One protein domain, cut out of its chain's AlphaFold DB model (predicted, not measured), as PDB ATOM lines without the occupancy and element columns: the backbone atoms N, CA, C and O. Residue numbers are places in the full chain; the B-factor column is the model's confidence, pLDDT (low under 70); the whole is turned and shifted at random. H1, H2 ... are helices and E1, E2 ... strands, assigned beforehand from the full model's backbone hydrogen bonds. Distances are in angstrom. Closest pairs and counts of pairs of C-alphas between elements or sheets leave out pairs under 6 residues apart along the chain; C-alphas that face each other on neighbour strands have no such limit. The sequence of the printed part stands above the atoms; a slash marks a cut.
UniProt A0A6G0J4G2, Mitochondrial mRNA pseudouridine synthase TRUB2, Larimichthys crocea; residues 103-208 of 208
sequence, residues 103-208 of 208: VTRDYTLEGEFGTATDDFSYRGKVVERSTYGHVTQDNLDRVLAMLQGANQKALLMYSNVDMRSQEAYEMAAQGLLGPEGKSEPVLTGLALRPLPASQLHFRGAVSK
ATOM      1  N   VAL A 103      -4.000  43.669 -52.540       79.00
ATOM      2  CA  VAL A 103      -2.587  43.568 -52.904       79.00
ATOM      3  C   VAL A 103      -1.763  43.912 -51.680       79.00
ATOM      4  O   VAL A 103      -1.761  45.057 -51.217       79.00
ATOM      5  N   THR A 104      -1.050  42.913 -51.175       81.69
ATOM      6  CA  THR A 104      -0.033  43.108 -50.151       81.69
ATOM      7  C   THR A 104       1.077  43.996 -50.696       81.69
ATOM      8  O   THR A 104       1.532  43.826 -51.830       81.69
ATOM      9  N   ARG A 105       1.502  44.973 -49.897       86.25
ATOM     10  CA  ARG A 105       2.604  45.869 -50.252       86.25
ATOM     11  C   ARG A 105       3.775  45.627 -49.328       86.25
ATOM     12  O   ARG A 105       3.623  45.734 -48.114       86.25
ATOM     13  N   ASP A 106       4.921  45.364 -49.936       89.44
ATOM     14  CA  ASP A 106       6.174  45.170 -49.227       89.44
ATOM     15  C   ASP A 106       6.930  46.490 -49.127       89.44
ATOM     16  O   ASP A 106       7.305  47.100 -50.131       89.44
ATOM     17  N   TYR A 107       7.172  46.909 -47.895       89.19
ATOM     18  CA  TYR A 107       7.933  48.094 -47.546       89.19
ATOM     19  C   TYR A 107       9.268  47.704 -46.954       89.19
ATOM     20  O   TYR A 107       9.440  46.622 -46.403       89.19
ATOM     21  N   THR A 108      10.222  48.604 -47.097       88.81
ATOM     22  CA  THR A 108      11.591  48.482 -46.621       88.81
ATOM     23  C   THR A 108      11.906  49.841 -46.007       88.81
ATOM     24  O   THR A 108      11.891  50.845 -46.715       88.81
ATOM     25  N   LEU A 109      12.004  49.884 -44.679       86.81
ATOM     26  CA  LEU A 109      12.012  51.114 -43.886       86.81
ATOM     27  C   LEU A 109      13.296  51.211 -43.077       86.81
ATOM     28  O   LEU A 109      13.613  50.278 -42.343       86.81
ATOM     29  N   GLU A 110      13.974  52.348 -43.169       86.44
ATOM     30  CA  GLU A 110      15.142  52.677 -42.357       86.44
ATOM     31  C   GLU A 110      14.758  53.701 -41.285       86.44
ATOM     32  O   GLU A 110      14.092  54.697 -41.575       86.44
ATOM     33  N   GLY A 111      15.166  53.448 -40.044       85.81
ATOM     34  CA  GLY A 111      14.958  54.342 -38.908       85.81
ATOM     35  C   GLY A 111      16.249  54.591 -38.141       85.81
ATOM     36  O   GLY A 111      17.136  53.742 -38.131       85.81
ATOM     37  N   GLU A 112      16.343  55.745 -37.484       87.19
ATOM     38  CA  GLU A 112      17.472  56.134 -36.633       87.19
ATOM     39  C   GLU A 112      17.027  56.187 -35.167       87.19
ATOM     40  O   GLU A 112      15.980  56.753 -34.846       87.19
ATOM     41  N   PHE A 113      17.820  55.607 -34.264       89.12
ATOM     42  CA  PHE A 113      17.536  55.667 -32.829       89.12
ATOM     43  C   PHE A 113      18.084  56.938 -32.174       89.12
ATOM     44  O   PHE A 113      19.146  57.442 -32.528       89.12
ATOM     45  N   GLY A 114      17.384  57.409 -31.139       91.19
ATOM     46  CA  GLY A 114      17.845  58.516 -30.297       91.19
ATOM     47  C   GLY A 114      17.485  59.914 -30.797       91.19
ATOM     48  O   GLY A 114      17.874  60.888 -30.157       91.19
ATOM     49  N   THR A 115      16.715  60.026 -31.880       92.06
ATOM     50  CA  THR A 115      16.185  61.300 -32.380       92.06
ATOM     51  C   THR A 115      14.687  61.169 -32.634       92.06
ATOM     52  O   THR A 115      14.255  60.239 -33.310       92.06
ATOM     53  N   ALA A 116      13.899  62.115 -32.128       92.69
ATOM     54  CA  ALA A 116      12.485  62.248 -32.461       92.69
ATOM     55  C   ALA A 116      12.251  63.552 -33.229       92.69
ATOM     56  O   ALA A 116      12.792  64.604 -32.866       92.69
ATOM     57  N   THR A 117      11.440  63.487 -34.282       94.12
ATOM     58  CA  THR A 117      10.998  64.644 -35.069       94.12
ATOM     59  C   THR A 117       9.506  64.894 -34.881       94.12
ATOM     60  O   THR A 117       8.760  64.002 -34.484       94.12
ATOM     61  N   ASP A 118       9.076  66.126 -35.132       94.00
ATOM     62  CA  ASP A 118       7.681  66.563 -34.994       94.00
ATOM     63  C   ASP A 118       6.706  65.868 -35.955       94.00
ATOM     64  O   ASP A 118       5.545  65.656 -35.604       94.00
ATOM     65  N   ASP A 119       7.168  65.516 -37.154       88.94
ATOM     66  CA  ASP A 119       6.364  64.904 -38.217       88.94
ATOM     67  C   ASP A 119       6.703  63.429 -38.486       88.94
ATOM     68  O   ASP A 119       6.242  62.858 -39.475       88.94
ATOM     69  N   PHE A 120       7.519  62.811 -37.623       85.44
ATOM     70  CA  PHE A 120       8.023  61.438 -37.766       85.44
ATOM     71  C   PHE A 120       8.784  61.169 -39.077       85.44
ATOM     72  O   PHE A 120       9.017  60.016 -39.441       85.44
ATOM     73  N   SER A 121       9.200  62.219 -39.793       84.69
ATOM     74  CA  SER A 121      10.056  62.123 -40.968       84.69
ATOM     75  C   SER A 121      11.494  62.493 -40.614       84.69
ATOM     76  O   SER A 121      11.756  63.295 -39.719       84.69
ATOM     77  N   TYR A 122      12.451  61.977 -41.384       84.12
ATOM     78  CA  TYR A 122      13.865  62.332 -41.229       84.12
ATOM     79  C   TYR A 122      14.181  63.808 -41.558       84.12
ATOM     80  O   TYR A 122      15.289  64.271 -41.295       84.12
ATOM     81  N   ARG A 123      13.244  64.554 -42.168       85.75
ATOM     82  CA  ARG A 123      13.398  65.993 -42.470       85.75
ATOM     83  C   ARG A 123      12.652  66.893 -41.494       85.75
ATOM     84  O   ARG A 123      12.800  68.112 -41.599       85.75
ATOM     85  N   GLY A 124      11.851  66.305 -40.609       87.81
ATOM     86  CA  GLY A 124      11.106  67.022 -39.593       87.81
ATOM     87  C   GLY A 124      12.022  67.775 -38.647       87.81
ATOM     88  O   GLY A 124      13.229  67.520 -38.545       87.81
ATOM     89  N   LYS A 125      11.445  68.729 -37.926       94.25
ATOM     90  CA  LYS A 125      12.178  69.441 -36.892       94.25
ATOM     91  C   LYS A 125      12.430  68.474 -35.740       94.25
ATOM     92  O   LYS A 125      11.498  67.887 -35.201       94.25
ATOM     93  N   VAL A 126      13.691  68.343 -35.333       95.81
ATOM     94  CA  VAL A 126      14.052  67.547 -34.155       95.81
ATOM     95  C   VAL A 126      13.406  68.163 -32.916       95.81
ATOM     96  O   VAL A 126      13.657  69.329 -32.598       95.81
ATOM     97  N   VAL A 127      12.578  67.373 -32.236       96.31
ATOM     98  CA  VAL A 127      11.904  67.749 -30.986       96.31
ATOM     99  C   VAL A 127      12.628  67.198 -29.766       96.31
ATOM    100  O   VAL A 127      12.647  67.854 -28.730       96.31
ATOM    101  N   GLU A 128      13.277  66.041 -29.895       94.31
ATOM    102  CA  GLU A 128      13.961  65.382 -28.784       94.31
ATOM    103  C   GLU A 128      15.193  64.611 -29.268       94.31
ATOM    104  O   GLU A 128      15.222  64.084 -30.384       94.31
ATOM    105  N   ARG A 129      16.212  64.537 -28.403       94.56
ATOM    106  CA  ARG A 129      17.360  63.643 -28.557       94.56
ATOM    107  C   ARG A 129      17.632  62.906 -27.257       94.56
ATOM    108  O   ARG A 129      17.700  63.535 -26.205       94.56
ATOM    109  N   SER A 130      17.870  61.607 -27.371       93.69
ATOM    110  CA  SER A 130      18.059  60.700 -26.242       93.69
ATOM    111  C   SER A 130      19.125  59.650 -26.565       93.69
ATOM    112  O   SER A 130      19.351  59.289 -27.720       93.69
ATOM    113  N   THR A 131      19.823  59.153 -25.545       92.88
ATOM    114  CA  THR A 131      20.846  58.111 -25.723       92.88
ATOM    115  C   THR A 131      20.203  56.762 -26.032       92.88
ATOM    116  O   THR A 131      19.280  56.358 -25.331       92.88
ATOM    117  N   TYR A 132      20.739  56.021 -27.002       90.75
ATOM    118  CA  TYR A 132      20.181  54.738 -27.459       90.75
ATOM    119  C   TYR A 132      21.043  53.512 -27.114       90.75
ATOM    120  O   TYR A 132      20.726  52.407 -27.533       90.75
ATOM    121  N   GLY A 133      22.113  53.663 -26.324       88.56
ATOM    122  CA  GLY A 133      23.031  52.554 -26.006       88.56
ATOM    123  C   GLY A 133      22.397  51.376 -25.248       88.56
ATOM    124  O   GLY A 133      22.980  50.301 -25.186       88.56
ATOM    125  N   HIS A 134      21.200  51.563 -24.689       90.50
ATOM    126  CA  HIS A 134      20.416  50.515 -24.036       90.50
ATOM    127  C   HIS A 134      19.554  49.698 -25.018       90.50
ATOM    128  O   HIS A 134      18.919  48.726 -24.613       90.50
ATOM    129  N   VAL A 135      19.482  50.090 -26.293       89.44
ATOM    130  CA  VAL A 135      18.720  49.383 -27.325       89.44
ATOM    131  C   VAL A 135      19.556  48.208 -27.826       89.44
ATOM    132  O   VAL A 135      20.570  48.387 -28.492       89.44
ATOM    133  N   THR A 136      19.132  46.995 -27.480       88.94
ATOM    134  CA  THR A 136      19.765  45.740 -27.900       88.94
ATOM    135  C   THR A 136      18.909  45.022 -28.939       88.94
ATOM    136  O   THR A 136      17.715  45.301 -29.069       88.94
ATOM    137  N   GLN A 137      19.498  44.052 -29.643       84.75
ATOM    138  CA  GLN A 137      18.755  43.182 -30.559       84.75
ATOM    139  C   GLN A 137      17.585  42.483 -29.845       84.75
ATOM    140  O   GLN A 137      16.466  42.518 -30.342       84.75
ATOM    141  N   ASP A 138      17.802  41.973 -28.628       89.69
ATOM    142  CA  ASP A 138      16.753  41.320 -27.832       89.69
ATOM    143  C   ASP A 138      15.569  42.250 -27.525       89.69
ATOM    144  O   ASP A 138      14.414  41.817 -27.513       89.69
ATOM    145  N   ASN A 139      15.831  43.539 -27.272       89.94
ATOM    146  CA  ASN A 139      14.769  44.523 -27.057       89.94
ATOM    147  C   ASN A 139      13.929  44.699 -28.328       89.94
ATOM    148  O   ASN A 139      12.702  44.751 -28.253       89.94
ATOM    149  N   LEU A 140      14.583  44.752 -29.491       87.81
ATOM    150  CA  LEU A 140      13.917  44.883 -30.785       87.81
ATOM    151  C   LEU A 140      13.122  43.629 -31.146       87.81
ATOM    152  O   LEU A 140      11.976  43.748 -31.572       87.81
ATOM    153  N   ASP A 141      13.677  42.444 -30.911       89.38
ATOM    154  CA  ASP A 141      13.008  41.171 -31.181       89.38
ATOM    155  C   ASP A 141      11.747  41.008 -30.317       89.38
ATOM    156  O   ASP A 141      10.707  40.558 -30.804       89.38
ATOM    157  N   ARG A 142      11.781  41.458 -29.053       92.00
ATOM    158  CA  ARG A 142      10.591  41.494 -28.184       92.00
ATOM    159  C   ARG A 142       9.507  42.418 -28.729       92.00
ATOM    160  O   ARG A 142       8.344  42.023 -28.788       92.00
ATOM    161  N   VAL A 143       9.873  43.632 -29.145       91.56
ATOM    162  CA  VAL A 143       8.921  44.584 -29.742       91.56
ATOM    163  C   VAL A 143       8.353  44.029 -31.048       91.56
ATOM    164  O   VAL A 143       7.146  44.111 -31.276       91.56
ATOM    165  N   LEU A 144       9.190  43.403 -31.879       90.31
ATOM    166  CA  LEU A 144       8.774  42.762 -33.122       90.31
ATOM    167  C   LEU A 144       7.741  41.661 -32.859       90.31
ATOM    168  O   LEU A 144       6.688  41.658 -33.492       90.31
ATOM    169  N   ALA A 145       8.000  40.776 -31.895       91.88
ATOM    170  CA  ALA A 145       7.074  39.712 -31.515       91.88
ATOM    171  C   ALA A 145       5.733  40.270 -31.005       91.88
ATOM    172  O   ALA A 145       4.669  39.763 -31.365       91.88
ATOM    173  N   MET A 146       5.760  41.356 -30.222       94.44
ATOM    174  CA  MET A 146       4.541  42.045 -29.779       94.44
ATOM    175  C   MET A 146       3.743  42.617 -30.956       94.44
ATOM    176  O   MET A 146       2.526  42.438 -31.015       94.44
ATOM    177  N   LEU A 147       4.414  43.272 -31.910       91.75
ATOM    178  CA  LEU A 147       3.774  43.804 -33.113       91.75
ATOM    179  C   LEU A 147       3.183  42.685 -33.974       91.75
ATOM    180  O   LEU A 147       2.038  42.801 -34.412       91.75
ATOM    181  N   GLN A 148       3.916  41.590 -34.182       90.88
ATOM    182  CA  GLN A 148       3.423  40.420 -34.912       90.88
ATOM    183  C   GLN A 148       2.167  39.841 -34.244       90.88
ATOM    184  O   GLN A 148       1.155  39.651 -34.915       90.88
ATOM    185  N   GLY A 149       2.179  39.648 -32.920       92.50
ATOM    186  CA  GLY A 149       1.023  39.134 -32.181       92.50
ATOM    187  C   GLY A 149      -0.198  40.060 -32.237       92.50
ATOM    188  O   GLY A 149      -1.322  39.598 -32.447       92.50
ATOM    189  N   ALA A 150       0.008  41.375 -32.113       92.44
ATOM    190  CA  ALA A 150      -1.067  42.361 -32.234       92.44
ATOM    191  C   ALA A 150      -1.707  42.344 -33.632       92.44
ATOM    192  O   ALA A 150      -2.934  42.362 -33.750       92.44
ATOM    193  N   ASN A 151      -0.892  42.247 -34.685       90.38
ATOM    194  CA  ASN A 151      -1.380  42.190 -36.061       90.38
ATOM    195  C   ASN A 151      -2.038  40.848 -36.397       90.38
ATOM    196  O   ASN A 151      -3.051  40.838 -37.089       90.38
ATOM    197  N   GLN A 152      -1.552  39.729 -35.854       88.44
ATOM    198  CA  GLN A 152      -2.219  38.432 -35.989       88.44
ATOM    199  C   GLN A 152      -3.612  38.455 -35.345       88.44
ATOM    200  O   GLN A 152      -4.577  37.956 -35.922       88.44
ATOM    201  N   LYS A 153      -3.751  39.095 -34.178       89.75
ATOM    202  CA  LYS A 153      -5.062  39.309 -33.554       89.75
ATOM    203  C   LYS A 153      -5.961  40.198 -34.416       89.75
ATOM    204  O   LYS A 153      -7.129  39.868 -34.596       89.75
ATOM    205  N   ALA A 154      -5.430  41.295 -34.959       89.12
ATOM    206  CA  ALA A 154      -6.179  42.169 -35.862       89.12
ATOM    207  C   ALA A 154      -6.657  41.412 -37.111       89.12
ATOM    208  O   ALA A 154      -7.815  41.543 -37.497       89.12
ATOM    209  N   LEU A 155      -5.807  40.555 -37.684       86.88
ATOM    210  CA  LEU A 155      -6.143  39.699 -38.818       86.88
ATOM    211  C   LEU A 155      -7.372  38.834 -38.520       86.88
ATOM    212  O   LEU A 155      -8.319  38.832 -39.299       86.88
ATOM    213  N   LEU A 156      -7.391  38.166 -37.364       87.00
ATOM    214  CA  LEU A 156      -8.524  37.343 -36.923       87.00
ATOM    215  C   LEU A 156      -9.785  38.180 -36.662       87.00
ATOM    216  O   LEU A 156     -10.889  37.729 -36.936       87.00
ATOM    217  N   MET A 157      -9.649  39.401 -36.142       87.94
ATOM    218  CA  MET A 157     -10.798  40.267 -35.849       87.94
ATOM    219  C   MET A 157     -11.428  40.888 -37.100       87.94
ATOM    220  O   MET A 157     -12.637  41.097 -37.124       87.94
ATOM    221  N   TYR A 158     -10.623  41.206 -38.116       87.31
ATOM    222  CA  TYR A 158     -11.078  41.867 -39.345       87.31
ATOM    223  C   TYR A 158     -11.324  40.906 -40.510       87.31
ATOM    224  O   TYR A 158     -11.699  41.345 -41.597       87.31
ATOM    225  N   SER A 159     -11.123  39.607 -40.306       85.88
ATOM    226  CA  SER A 159     -11.495  38.595 -41.289       85.88
ATOM    227  C   SER A 159     -12.998  38.339 -41.223       85.88
ATOM    228  O   SER A 159     -13.551  38.063 -40.163       85.88
ATOM    229  N   ASN A 160     -13.665  38.388 -42.369       86.12
ATOM    230  CA  ASN A 160     -15.096  38.114 -42.500       86.12
ATOM    231  C   ASN A 160     -15.340  36.616 -42.766       86.12
ATOM    232  O   ASN A 160     -15.976  36.228 -43.739       86.12
ATOM    233  N   VAL A 161     -14.776  35.769 -41.904       88.12
ATOM    234  CA  VAL A 161     -14.955  34.312 -41.914       88.12
ATOM    235  C   VAL A 161     -15.235  33.854 -40.487       88.12
ATOM    236  O   VAL A 161     -14.684  34.408 -39.532       88.12
ATOM    237  N   ASP A 162     -16.088  32.848 -40.314       89.94
ATOM    238  CA  ASP A 162     -16.273  32.240 -38.997       89.94
ATOM    239  C   ASP A 162     -14.990  31.501 -38.600       89.94
ATOM    240  O   ASP A 162     -14.635  30.489 -39.202       89.94
ATOM    241  N   MET A 163     -14.301  31.981 -37.563       89.31
ATOM    242  CA  MET A 163     -13.048  31.394 -37.071       89.31
ATOM    243  C   MET A 163     -13.191  29.954 -36.570       89.31
ATOM    244  O   MET A 163     -12.185  29.276 -36.370       89.31
ATOM    245  N   ARG A 164     -14.419  29.474 -36.344       91.31
ATOM    246  CA  ARG A 164     -14.697  28.080 -35.970       91.31
ATOM    247  C   ARG A 164     -14.916  27.164 -37.176       91.31
ATOM    248  O   ARG A 164     -15.126  25.967 -36.987       91.31
ATOM    249  N   SER A 165     -14.889  27.703 -38.392       94.94
ATOM    250  CA  SER A 165     -15.102  26.947 -39.624       94.94
ATOM    251  C   SER A 165     -13.817  26.298 -40.151       94.94
ATOM    252  O   SER A 165     -12.702  26.761 -39.905       94.94
ATOM    253  N   GLN A 166     -13.993  25.241 -40.947       94.12
ATOM    254  CA  GLN A 166     -12.913  24.618 -41.715       94.12
ATOM    255  C   GLN A 166     -12.321  25.587 -42.757       94.12
ATOM    256  O   GLN A 166     -11.115  25.582 -42.987       94.12
ATOM    257  N   GLU A 167     -13.150  26.462 -43.331       93.06
ATOM    258  CA  GLU A 167     -12.722  27.485 -44.292       93.06
ATOM    259  C   GLU A 167     -11.690  28.437 -43.672       93.06
ATOM    260  O   GLU A 167     -10.631  28.670 -44.253       93.06
ATOM    261  N   ALA A 168     -11.941  28.929 -42.453       90.88
ATOM    262  CA  ALA A 168     -10.984  29.775 -41.743       90.88
ATOM    263  C   ALA A 168      -9.640  29.066 -41.511       90.88
ATOM    264  O   ALA A 168      -8.584  29.680 -41.679       90.88
ATOM    265  N   TYR A 169      -9.671  27.776 -41.159       91.44
ATOM    266  CA  TYR A 169      -8.461  26.970 -40.992       91.44
ATOM    267  C   TYR A 169      -7.676  26.844 -42.303       91.44
ATOM    268  O   TYR A 169      -6.467  27.077 -42.318       91.44
ATOM    269  N   GLU A 170      -8.352  26.531 -43.407       94.12
ATOM    270  CA  GLU A 170      -7.724  26.381 -44.722       94.12
ATOM    271  C   GLU A 170      -7.109  27.695 -45.210       94.12
ATOM    272  O   GLU A 170      -5.949  27.712 -45.633       94.12
ATOM    273  N   MET A 171      -7.827  28.813 -45.072       89.75
ATOM    274  CA  MET A 171      -7.293  30.130 -45.424       89.75
ATOM    275  C   MET A 171      -6.090  30.513 -44.559       89.75
ATOM    276  O   MET A 171      -5.117  31.064 -45.076       89.75
ATOM    277  N   ALA A 172      -6.121  30.224 -43.256       87.75
ATOM    278  CA  ALA A 172      -4.998  30.492 -42.362       87.75
ATOM    279  C   ALA A 172      -3.776  29.629 -42.712       87.75
ATOM    280  O   ALA A 172      -2.665  30.152 -42.794       87.75
ATOM    281  N   ALA A 173      -3.976  28.335 -42.977       89.50
ATOM    282  CA  ALA A 173      -2.912  27.410 -43.365       89.50
ATOM    283  C   ALA A 173      -2.247  27.803 -44.697       89.50
ATOM    284  O   ALA A 173      -1.045  27.613 -44.869       89.50
ATOM    285  N   GLN A 174      -3.015  28.386 -45.621       88.12
ATOM    286  CA  GLN A 174      -2.518  28.903 -46.900       88.12
ATOM    287  C   GLN A 174      -1.955  30.334 -46.810       88.12
ATOM    288  O   GLN A 174      -1.414  30.835 -47.794       88.12
ATOM    289  N   GLY A 175      -2.080  31.011 -45.662       82.81
ATOM    290  CA  GLY A 175      -1.667  32.411 -45.497       82.81
ATOM    291  C   GLY A 175      -2.547  33.419 -46.247       82.81
ATOM    292  O   GLY A 175      -2.107  34.531 -46.524       82.81
ATOM    293  N   LEU A 176      -3.778  33.033 -46.593       83.38
ATOM    294  CA  LEU A 176      -4.757  33.859 -47.311       83.38
ATOM    295  C   LEU A 176      -5.730  34.587 -46.379       83.38
ATOM    296  O   LEU A 176      -6.526  35.409 -46.836       83.38
ATOM    297  N   LEU A 177      -5.671  34.299 -45.078       85.44
ATOM    298  CA  LEU A 177      -6.455  35.012 -44.082       85.44
ATOM    299  C   LEU A 177      -6.048  36.492 -44.071       85.44
ATOM    300  O   LEU A 177      -4.868  36.823 -43.968       85.44
ATOM    301  N   GLY A 178      -7.024  37.384 -44.201       82.00
ATOM    302  CA  GLY A 178      -6.791  38.799 -44.464       82.00
ATOM    303  C   GLY A 178      -7.979  39.651 -44.042       82.00
ATOM    304  O   GLY A 178      -9.100  39.142 -43.994       82.00
ATOM    305  N   PRO A 179      -7.768  40.949 -43.769       84.31
ATOM    306  CA  PRO A 179      -8.877  41.840 -43.476       84.31
ATOM    307  C   PRO A 179      -9.840  41.921 -44.671       84.31
ATOM    308  O   PRO A 179      -9.414  41.999 -45.828       84.31
ATOM    309  N   GLU A 180     -11.143  41.927 -44.391       79.38
ATOM    310  CA  GLU A 180     -12.187  42.177 -45.384       79.38
ATOM    311  C   GLU A 180     -12.844  43.539 -45.146       79.38
ATOM    312  O   GLU A 180     -13.402  43.814 -44.086       79.38
ATOM    313  N   GLY A 181     -12.823  44.403 -46.162       74.62
ATOM    314  CA  GLY A 181     -13.437  45.726 -46.084       74.62
ATOM    315  C   GLY A 181     -12.520  46.776 -45.457       74.62
ATOM    316  O   GLY A 181     -11.306  46.737 -45.617       74.62
ATOM    317  N   LYS A 182     -13.107  47.785 -44.806       72.25
ATOM    318  CA  LYS A 182     -12.327  48.864 -44.185       72.25
ATOM    319  C   LYS A 182     -11.763  48.379 -42.853       72.25
ATOM    320  O   LYS A 182     -12.525  48.170 -41.915       72.25
ATOM    321  N   SER A 183     -10.445  48.270 -42.775       78.00
ATOM    322  CA  SER A 183      -9.714  47.945 -41.554       78.00
ATOM    323  C   SER A 183      -8.573  48.934 -41.328       78.00
ATOM    324  O   SER A 183      -8.174  49.668 -42.241       78.00
ATOM    325  N   GLU A 184      -8.062  48.958 -40.100       80.44
ATOM    326  CA  GLU A 184      -6.739  49.520 -39.851       80.44
ATOM    327  C   GLU A 184      -5.688  48.688 -40.607       80.44
ATOM    328  O   GLU A 184      -5.861  47.474 -40.726       80.44
ATOM    329  N   PRO A 185      -4.607  49.298 -41.128       84.31
ATOM    330  CA  PRO A 185      -3.579  48.564 -41.859       84.31
ATOM    331  C   PRO A 185      -3.030  47.394 -41.036       84.31
ATOM    332  O   PRO A 185      -2.502  47.596 -39.943       84.31
ATOM    333  N   VAL A 186      -3.126  46.177 -41.578       87.75
ATOM    334  CA  VAL A 186      -2.630  44.968 -40.908       87.75
ATOM    335  C   VAL A 186      -1.283  44.580 -41.497       87.75
ATOM    336  O   VAL A 186      -1.141  44.408 -42.712       87.75
ATOM    337  N   LEU A 187      -0.291  44.424 -40.624       89.06
ATOM    338  CA  LEU A 187       1.039  43.954 -40.981       89.06
ATOM    339  C   LEU A 187       1.055  42.421 -41.000       89.06
ATOM    340  O   LEU A 187       0.950  41.781 -39.958       89.06
ATOM    341  N   THR A 188       1.193  41.827 -42.181       83.69
ATOM    342  CA  THR A 188       1.170  40.367 -42.374       83.69
ATOM    343  C   THR A 188       2.550  39.726 -42.265       83.69
ATOM    344  O   THR A 188       2.660  38.529 -42.018       83.69
ATOM    345  N   GLY A 189       3.616  40.510 -42.414       83.81
ATOM    346  CA  GLY A 189       4.987  40.033 -42.293       83.81
ATOM    347  C   GLY A 189       5.875  41.129 -41.744       83.81
ATOM    348  O   GLY A 189       5.796  42.264 -42.209       83.81
ATOM    349  N   LEU A 190       6.699  40.785 -40.755       87.44
ATOM    350  CA  LEU A 190       7.648  41.700 -40.142       87.44
ATOM    351  C   LEU A 190       9.012  41.015 -39.985       87.44
ATOM    352  O   LEU A 190       9.102  40.010 -39.287       87.44
ATOM    353  N   ALA A 191      10.063  41.560 -40.608       85.31
ATOM    354  CA  ALA A 191      11.437  41.084 -40.453       85.31
ATOM    355  C   ALA A 191      12.439  42.230 -40.251       85.31
ATOM    356  O   ALA A 191      12.382  43.248 -40.946       85.31
ATOM    357  N   LEU A 192      13.387  42.023 -39.336       84.88
ATOM    358  CA  LEU A 192      14.537  42.898 -39.113       84.88
ATOM    359  C   LEU A 192      15.716  42.472 -39.993       84.88
ATOM    360  O   LEU A 192      15.934  41.280 -40.215       84.88
ATOM    361  N   ARG A 193      16.490  43.443 -40.488       80.12
ATOM    362  CA  ARG A 193      17.769  43.187 -41.165       80.12
ATOM    363  C   ARG A 193      18.948  43.713 -40.338       80.12
ATOM    364  O   ARG A 193      18.870  44.842 -39.858       80.12
ATOM    365  N   PRO A 194      20.047  42.944 -40.214       63.31
ATOM    366  CA  PRO A 194      21.238  43.383 -39.490       63.31
ATOM    367  C   PRO A 194      22.011  44.466 -40.267       63.31
ATOM    368  O   PRO A 194      22.332  44.278 -41.441       63.31
ATOM    369  N   LEU A 195      22.308  45.587 -39.601       61.19
ATOM    370  CA  LEU A 195      23.046  46.770 -40.084       61.19
ATOM    371  C   LEU A 195      23.760  47.459 -38.886       61.19
ATOM    372  O   LEU A 195      23.581  46.999 -37.755       61.19
ATOM    373  N   PRO A 196      24.615  48.493 -39.075       61.34
ATOM    374  CA  PRO A 196      25.345  49.126 -37.969       61.34
ATOM    375  C   PRO A 196      24.424  49.703 -36.880       61.34
ATOM    376  O   PRO A 196      23.295  50.104 -37.143       61.34
ATOM    377  N   ALA A 197      24.952  49.771 -35.654       58.56
ATOM    378  CA  ALA A 197      24.228  49.882 -34.377       58.56
ATOM    379  C   ALA A 197      23.220  51.043 -34.200       58.56
ATOM    380  O   ALA A 197      22.495  51.055 -33.209       58.56
ATOM    381  N   SER A 198      23.163  52.020 -35.107       60.19
ATOM    382  CA  SER A 198      22.274  53.186 -35.007       60.19
ATOM    383  C   SER A 198      21.076  53.151 -35.959       60.19
ATOM    384  O   SER A 198      20.261  54.073 -35.914       60.19
ATOM    385  N   GLN A 199      20.965  52.135 -36.824       64.69
ATOM    386  CA  GLN A 199      19.918  52.056 -37.844       64.69
ATOM    387  C   GLN A 199      19.065  50.796 -37.707       64.69
ATOM    388  O   GLN A 199      19.580  49.689 -37.554       64.69
ATOM    389  N   LEU A 200      17.748  50.967 -37.815       70.81
ATOM    390  CA  LEU A 200      16.785  49.876 -37.875       70.81
ATOM    391  C   LEU A 200      16.293  49.718 -39.302       70.81
ATOM    392  O   LEU A 200      15.690  50.640 -39.841       70.81
ATOM    393  N   HIS A 201      16.505  48.542 -39.884       72.69
ATOM    394  CA  HIS A 201      15.967  48.226 -41.194       72.69
ATOM    395  C   HIS A 201      14.895  47.154 -41.086       72.69
ATOM    396  O   HIS A 201      15.136  46.051 -40.589       72.69
ATOM    397  N   PHE A 202      13.702  47.496 -41.552       75.94
ATOM    398  CA  PHE A 202      12.514  46.697 -41.349       75.94
ATOM    399  C   PHE A 202      11.793  46.426 -42.676       75.94
ATOM    400  O   PHE A 202      11.520  47.355 -43.438       75.94
ATOM    401  N   ARG A 203      11.475  45.152 -42.954       73.88
ATOM    402  CA  ARG A 203      10.633  44.760 -44.094       73.88
ATOM    403  C   ARG A 203       9.236  44.383 -43.621       73.88
ATOM    404  O   ARG A 203       9.091  43.420 -42.869       73.88
ATOM    405  N   GLY A 204       8.239  45.115 -44.113       74.81
ATOM    406  CA  GLY A 204       6.839  44.964 -43.730       74.81
ATOM    407  C   GLY A 204       5.933  44.675 -44.906       74.81
ATOM    408  O   GLY A 204       5.985  45.404 -45.888       74.81
ATOM    409  N   ALA A 205       5.080  43.669 -44.784       75.31
ATOM    410  CA  ALA A 205       3.996  43.417 -45.721       75.31
ATOM    411  C   ALA A 205       2.699  43.995 -45.137       75.31
ATOM    412  O   ALA A 205       2.288  43.591 -44.053       75.31
ATOM    413  N   VAL A 206       2.075  44.969 -45.805       77.88
ATOM    414  CA  VAL A 206       0.824  45.600 -45.342       77.88
ATOM    415  C   VAL A 206      -0.322  45.187 -46.253       77.88
ATOM    416  O   VAL A 206      -0.246  45.387 -47.471       77.88
ATOM    417  N   SER A 207      -1.400  44.677 -45.661       71.25
ATOM    418  CA  SER A 207      -2.691  44.504 -46.332       71.25
ATOM    419  C   SER A 207      -3.653  45.616 -45.920       71.25
ATOM    420  O   SER A 207      -3.617  46.087 -44.782       71.25
ATOM    421  N   LYS A 208      -4.494  46.053 -46.860       63.38
ATOM    422  CA  LYS A 208      -5.496  47.105 -46.661       63.38
ATOM    423  C   LYS A 208      -6.877  46.607 -47.053       63.38
ATOM    424  O   LYS A 208      -6.926  45.788 -47.999       63.38
TER     425      LYS A 208
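This is residues 103 to 208 of the 208 residues of the protein "Mitochondrial mRNA pseudouridine synthase TRUB2" of Larimichthys crocea (UniProt A0A6G0J4G2). A twisted sheet of three strands, E1, E5 and E4, has one long helix, H1, over one face and lying along the edge strand E4, while a small hairpin of strands, E2 and E3, extends the model at one end and the short helix H2 lies toward the other end. The printed part has 106 residues, with two named helices and five named strands in the order E1, E2, E3, H1, H2, E4, E5. The sheet order is E1, E5, E4, antiparallel throughout, and the class is mixed, helices and strands. The whole is loose, with a radius of gyration of the C-alphas of 17.0 A, and elongated, with spans of 50 by 27 by 18 A.

E1, residues 105 to 112, begins at C-alpha 105 (2.604, 45.869, -50.252) and is 22.6 A long. E2 is residues 115 to 117, and E3 is residues 126 to 129. H1, residues 137 to 158, is 31.1 A long and begins at C-alpha 137 (18.755, 43.182, -30.559). H2, residues 166 to 173, is 10.5 A long. E4, residues 186 to 193, is 20.5 A long and bends by 53 degrees at residue 189. E5, residues 199 to 207, is 25.3 A long and ends at C-alpha 207 (-2.691, 44.504, -46.332).

E1 and E5 are antiparallel neighbours at 156 degrees, with N 107 and O 204 within hydrogen-bond range at 2.8 A. E4 and E5 form a hairpin, antiparallel at 154 degrees, with N 188 and O 205 at 2.8 A. H1 is on this sheet at a height over the sheet of 8.9 A, over E4, but only just not over E5, on which 2 of its C-alphas fall. It runs along the strands, at 10 degrees to E4 on the local plane. The closest C-alphas of H1 and E4 are those of Asn 151 and Val 186, 5.7 A apart. E2 and E3 form a hairpin, antiparallel at 160 degrees, with N 127 and O 116 at 2.8 A. E1 and E2 meet only through their link. H2 is not on the sheet E1, E5, E4, and H1 and H2 are apart. In H1 and H2 every O i to N i+4 pair is within hydrogen-bond range.

The two C-alphas farthest apart are those of Lys 125 and Gln 166, at 51.6 A. The printed part has no cut, and residue 208 is the chain's last residue. The link from H2 to E4, residues 174 to 185, is long; those from E1 to E2 and E4 to E5 are tight. The mean pLDDT of the printed part is 85.4, with residues 194 to 199 and residue 208 under 70.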